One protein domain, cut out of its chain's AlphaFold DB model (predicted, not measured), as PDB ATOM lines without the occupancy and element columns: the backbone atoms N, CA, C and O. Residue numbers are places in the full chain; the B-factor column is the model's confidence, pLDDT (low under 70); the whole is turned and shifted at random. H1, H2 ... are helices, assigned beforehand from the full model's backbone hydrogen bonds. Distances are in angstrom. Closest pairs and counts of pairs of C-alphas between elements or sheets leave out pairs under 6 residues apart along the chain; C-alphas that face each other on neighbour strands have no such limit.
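What this domain is: This is residues 121 to 164 of the 215 residues of an uncharacterized protein of Vitis vinifera (UniProt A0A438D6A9). Starting from residue 121, you find a short helix, H1, then a turn and a long helix, H2; they meet near their ends as an open V with unequal arms. The free ends, residues 121 to 129 of H1 and 142 to 164 of H2, stick out. The printed part has 44 residues, is all helix with no named strand, and is extended and flat: radius of gyration of the C-alphas 15.2 A, spans 46 by 25 by 5 A.

How they stand to each other: Look at H1, residues 121 to 132, and H2, residues 135 to 164: they are close but not clearly touching, the closest C-alphas, of Leu 130 and Leu 138, being 7.4 A apart. They run opposite ways at a tilt of 37 degrees, only just steep. Every O i to N i+4 pair is within hydrogen-bond range in H2, and 6 of 8 are in H1.

Where its parts are: Find C-alpha 121 at (9.646, 7.992, 122.098); H1 runs 17.9 A from there to C-alpha 132. H2 runs 44.0 A, from C-alpha 135 at (14.803, 23.651, 140.001) to C-alpha 164 at (35.930, 26.005, 101.500).

The domain as a whole: The C-alphas farthest apart, of Glu 132 and Asn 164, are 46.2 A apart. The link is tight, and the printed part has no cut. Check the B-factor column: pLDDT is under 70 at residues 121 to 130 and 152 to 164.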
ATOM      1  N   GLU A 121       9.791   8.684 120.796       59.03
ATOM      2  CA  GLU A 121       9.646   7.992 122.098       59.03
ATOM      3  C   GLU A 121      10.730   8.420 123.112       59.03
ATOM      4  O   GLU A 121      10.444   8.578 124.296       59.03
ATOM      5  N   ASP A 122      11.938   8.744 122.639       57.00
ATOM      6  CA  ASP A 122      13.045   9.258 123.459       57.00
ATOM      7  C   ASP A 122      12.715  10.581 124.189       57.00
ATOM      8  O   ASP A 122      13.208  10.833 125.287       57.00
ATOM      9  N   GLN A 123      11.856  11.432 123.616       57.22
ATOM     10  CA  GLN A 123      11.446  12.703 124.225       57.22
ATOM     11  C   GLN A 123      10.316  12.545 125.251       57.22
ATOM     12  O   GLN A 123      10.164  13.413 126.110       57.22
ATOM     13  N   GLU A 124       9.529  11.464 125.210       59.56
ATOM     14  CA  GLU A 124       8.539  11.197 126.264       59.56
ATOM     15  C   GLU A 124       9.219  10.843 127.590       59.56
ATOM     16  O   GLU A 124       8.789  11.301 128.652       59.56
ATOM     17  N   GLU A 125      10.315  10.082 127.538       60.97
ATOM     18  CA  GLU A 125      11.111   9.770 128.726       60.97
ATOM     19  C   GLU A 125      11.816  11.018 129.283       60.97
ATOM     20  O   GLU A 125      11.807  11.234 130.498       60.97
ATOM     21  N   GLU A 126      12.342  11.893 128.416       60.78
ATOM     22  CA  GLU A 126      12.929  13.178 128.829       60.78
ATOM     23  C   GLU A 126      11.900  14.106 129.495       60.78
ATOM     24  O   GLU A 126      12.199  14.733 130.512       60.78
ATOM     25  N   LEU A 127      10.667  14.173 128.980       63.69
ATOM     26  CA  LEU A 127       9.593  14.969 129.587       63.69
ATOM     27  C   LEU A 127       9.162  14.428 130.952       63.69
ATOM     28  O   LEU A 127       8.874  15.208 131.861       63.69
ATOM     29  N   LYS A 128       9.142  13.104 131.115       68.69
ATOM     30  CA  LYS A 128       8.830  12.474 132.400       68.69
ATOM     31  C   LYS A 128       9.921  12.737 133.436       68.69
ATOM     32  O   LYS A 128       9.616  13.003 134.592       68.69
ATOM     33  N   TYR A 129      11.179  12.726 133.004       66.88
ATOM     34  CA  TYR A 129      12.311  13.092 133.847       66.88
ATOM     35  C   TYR A 129      12.269  14.579 134.238       66.88
ATOM     36  O   TYR A 129      12.544  14.913 135.385       66.88
ATOM     37  N   LEU A 130      11.837  15.475 133.340       68.62
ATOM     38  CA  LEU A 130      11.687  16.909 133.630       68.62
ATOM     39  C   LEU A 130      10.673  17.229 134.746       68.62
ATOM     40  O   LEU A 130      10.891  18.199 135.467       68.62
ATOM     41  N   ASP A 131       9.605  16.439 134.914       75.50
ATOM     42  CA  ASP A 131       8.623  16.624 136.004       75.50
ATOM     43  C   ASP A 131       9.178  16.185 137.376       75.50
ATOM     44  O   ASP A 131       8.751  16.669 138.424       75.50
ATOM     45  N   GLU A 132      10.173  15.293 137.373       79.62
ATOM     46  CA  GLU A 132      10.834  14.770 138.575       79.62
ATOM     47  C   GLU A 132      12.078  15.585 138.988       79.62
ATOM     48  O   GLU A 132      12.565  15.435 140.112       79.62
ATOM     49  N   LEU A 133      12.585  16.466 138.116       80.19
ATOM     50  CA  LEU A 133      13.782  17.271 138.366       80.19
ATOM     51  C   LEU A 133      13.515  18.478 139.276       80.19
ATOM     52  O   LEU A 133      12.543  19.223 139.134       80.19
ATOM     53  N   SER A 134      14.451  18.729 140.190       81.81
ATOM     54  CA  SER A 134      14.453  19.944 141.003       81.81
ATOM     55  C   SER A 134      14.872  21.176 140.188       81.81
ATOM     56  O   SER A 134      15.530  21.085 139.150       81.81
ATOM     57  N   ILE A 135      14.518  22.370 140.677       86.75
ATOM     58  CA  ILE A 135      14.803  23.651 140.001       86.75
ATOM     59  C   ILE A 135      16.300  23.819 139.687       86.75
ATOM     60  O   ILE A 135      16.650  24.288 138.604       86.75
ATOM     61  N   ASP A 136      17.179  23.413 140.604       84.06
ATOM     62  CA  ASP A 136      18.630  23.537 140.432       84.06
ATOM     63  C   ASP A 136      19.159  22.589 139.338       84.06
ATOM     64  O   ASP A 136      20.058  22.942 138.572       84.06
ATOM     65  N   GLU A 137      18.566  21.401 139.200       83.19
ATOM     66  CA  GLU A 137      18.939  20.420 138.175       83.19
ATOM     67  C   GLU A 137      18.408  20.801 136.788       83.19
ATOM     68  O   GLU A 137      19.097  20.595 135.782       83.19
ATOM     69  N   LEU A 138      17.227  21.426 136.725       85.38
ATOM     70  CA  LEU A 138      16.682  22.009 135.496       85.38
ATOM     71  C   LEU A 138      17.587  23.125 134.968       85.38
ATOM     72  O   LEU A 138      17.909  23.163 133.780       85.38
ATOM     73  N   GLN A 139      18.049  24.009 135.853       86.81
ATOM     74  CA  GLN A 139      18.986  25.074 135.489       86.81
ATOM     75  C   GLN A 139      20.337  24.515 135.035       86.81
ATOM     76  O   GLN A 139      20.895  24.990 134.043       86.81
ATOM     77  N   GLY A 140      20.844  23.488 135.722       88.06
ATOM     78  CA  GLY A 140      22.064  22.787 135.323       88.06
ATOM     79  C   GLY A 140      21.949  22.169 133.929       88.06
ATOM     80  O   GLY A 140      22.832  22.366 133.094       88.06
ATOM     81  N   SER A 141      20.838  21.486 133.652       84.94
ATOM     82  CA  SER A 141      20.570  20.862 132.350       84.94
ATOM     83  C   SER A 141      20.467  21.902 131.236       84.94
ATOM     84  O   SER A 141      21.123  21.764 130.203       84.94
ATOM     85  N   LEU A 142      19.730  22.993 131.469       88.44
ATOM     86  CA  LEU A 142      19.611  24.096 130.514       88.44
ATOM     87  C   LEU A 142      20.984  24.684 130.158       88.44
ATOM     88  O   LEU A 142      21.309  24.844 128.983       88.44
ATOM     89  N   LEU A 143      21.819  24.927 131.167       89.62
ATOM     90  CA  LEU A 143      23.157  25.484 130.987       89.62
ATOM     91  C   LEU A 143      24.067  24.550 130.170       89.62
ATOM     92  O   LEU A 143      24.830  25.019 129.323       89.62
ATOM     93  N   VAL A 144      23.980  23.234 130.381       87.00
ATOM     94  CA  VAL A 144      24.730  22.242 129.590       87.00
ATOM     95  C   VAL A 144      24.271  22.237 128.130       87.00
ATOM     96  O   VAL A 144      25.112  22.223 127.229       87.00
ATOM     97  N   HIS A 145      22.961  22.299 127.879       86.75
ATOM     98  CA  HIS A 145      22.424  22.359 126.519       86.75
ATOM     99  C   HIS A 145      22.847  23.632 125.779       86.75
ATOM    100  O   HIS A 145      23.300  23.545 124.638       86.75
ATOM    101  N   GLU A 146      22.791  24.797 126.429       86.06
ATOM    102  CA  GLU A 146      23.273  26.058 125.849       86.06
ATOM    103  C   GLU A 146      24.751  25.967 125.447       86.06
ATOM    104  O   GLU A 146      25.139  26.371 124.349       86.06
ATOM    105  N   GLN A 147      25.590  25.381 126.305       83.50
ATOM    106  CA  GLN A 147      27.006  25.184 125.997       83.50
ATOM    107  C   GLN A 147      27.230  24.218 124.835       83.50
ATOM    108  O   GLN A 147      28.128  24.458 124.022       83.50
ATOM    109  N   LYS A 148      26.431  23.150 124.744       83.69
ATOM    110  CA  LYS A 148      26.508  22.168 123.661       83.69
ATOM    111  C   LYS A 148      26.168  22.806 122.314       83.69
ATOM    112  O   LYS A 148      26.953  22.670 121.384       83.69
ATOM    113  N   ILE A 149      25.101  23.600 122.249       81.94
ATOM    114  CA  ILE A 149      24.706  24.337 121.038       81.94
ATOM    115  C   ILE A 149      25.819  25.302 120.604       81.94
ATOM    116  O   ILE A 149      26.222  25.326 119.444       81.94
ATOM    117  N   ILE A 150      26.407  26.044 121.548       80.19
ATOM    118  CA  ILE A 150      27.523  26.961 121.256       80.19
ATOM    119  C   ILE A 150      28.769  26.209 120.750       80.19
ATOM    120  O   ILE A 150      29.569  26.774 119.998       80.19
ATOM    121  N   GLN A 151      28.999  24.971 121.195       74.50
ATOM    122  CA  GLN A 151      30.099  24.135 120.706       74.50
ATOM    123  C   GLN A 151      29.807  23.566 119.315       74.50
ATOM    124  O   GLN A 151      30.679  23.654 118.451       74.50
ATOM    125  N   GLU A 152      28.593  23.067 119.084       69.75
ATOM    126  CA  GLU A 152      28.131  22.568 117.784       69.75
ATOM    127  C   GLU A 152      28.219  23.665 116.709       69.75
ATOM    128  O   GLU A 152      28.820  23.445 115.658       69.75
ATOM    129  N   ASP A 153      27.784  24.894 117.006       69.19
ATOM    130  CA  ASP A 153      27.907  26.042 116.092       69.19
ATOM    131  C   ASP A 153      29.365  26.343 115.700       69.19
ATOM    132  O   ASP A 153      29.666  26.719 114.560       69.19
ATOM    133  N   LYS A 154      30.305  26.191 116.641       67.69
ATOM    134  CA  LYS A 154      31.740  26.393 116.380       67.69
ATOM    135  C   LYS A 154      32.318  25.272 115.524       67.69
ATOM    136  O   LYS A 154      33.136  25.546 114.641       67.69
ATOM    137  N   GLU A 155      31.913  24.033 115.773       60.88
ATOM    138  CA  GLU A 155      32.323  22.879 114.979       60.88
ATOM    139  C   GLU A 155      31.780  22.971 113.549       60.88
ATOM    140  O   GLU A 155      32.541  22.829 112.590       60.88
ATOM    141  N   GLU A 156      30.509  23.336 113.376       60.06
ATOM    142  CA  GLU A 156      29.926  23.586 112.059       60.06
ATOM    143  C   GLU A 156      30.669  24.681 111.286       60.06
ATOM    144  O   GLU A 156      30.913  24.546 110.082       60.06
ATOM    145  N   GLN A 157      31.047  25.774 111.954       64.31
ATOM    146  CA  GLN A 157      31.841  26.836 111.332       64.31
ATOM    147  C   GLN A 157      33.238  26.349 110.926       64.31
ATOM    148  O   GLN A 157      33.723  26.716 109.852       64.31
ATOM    149  N   ALA A 158      33.872  25.486 111.723       57.91
ATOM    150  CA  ALA A 158      35.150  24.867 111.374       57.91
ATOM    151  C   ALA A 158      35.024  23.902 110.180       57.91
ATOM    152  O   ALA A 158      35.862  23.933 109.275       57.91
ATOM    153  N   LEU A 159      33.957  23.099 110.113       59.81
ATOM    154  CA  LEU A 159      33.664  22.213 108.979       59.81
ATOM    155  C   LEU A 159      33.379  23.008 107.694       59.81
ATOM    156  O   LEU A 159      33.913  22.689 106.625       59.81
ATOM    157  N   LYS A 160      32.625  24.109 107.791       60.78
ATOM    158  CA  LYS A 160      32.405  25.057 106.683       60.78
ATOM    159  C   LYS A 160      33.721  25.718 106.232       60.78
ATOM    160  O   LYS A 160      33.966  25.857 105.036       60.78
ATOM    161  N   ALA A 161      34.623  26.069 107.151       57.78
ATOM    162  CA  ALA A 161      35.941  26.610 106.801       57.78
ATOM    163  C   ALA A 161      36.873  25.562 106.160       57.78
ATOM    164  O   ALA A 161      37.603  25.870 105.217       57.78
ATOM    165  N   SER A 162      36.841  24.316 106.633       57.72
ATOM    166  CA  SER A 162      37.642  23.208 106.094       57.72
ATOM    167  C   SER A 162      37.238  22.851 104.656       57.72
ATOM    168  O   SER A 162      38.090  22.698 103.778       57.72
ATOM    169  N   THR A 163      35.934  22.816 104.371       55.62
ATOM    170  CA  THR A 163      35.404  22.500 103.033       55.62
ATOM    171  C   THR A 163      35.683  23.599 102.000       55.62
ATOM    172  O   THR A 163      36.058  23.294 100.865       55.62
ATOM    173  N   ASN A 164      35.625  24.876 102.391       55.41
ATOM    174  CA  ASN A 164      35.930  26.005 101.500       55.41
ATOM    175  C   ASN A 164      37.409  26.078 101.071       55.41
ATOM    176  O   ASN A 164      37.711  26.561  99.977       55.41
TER     177      ASN A 164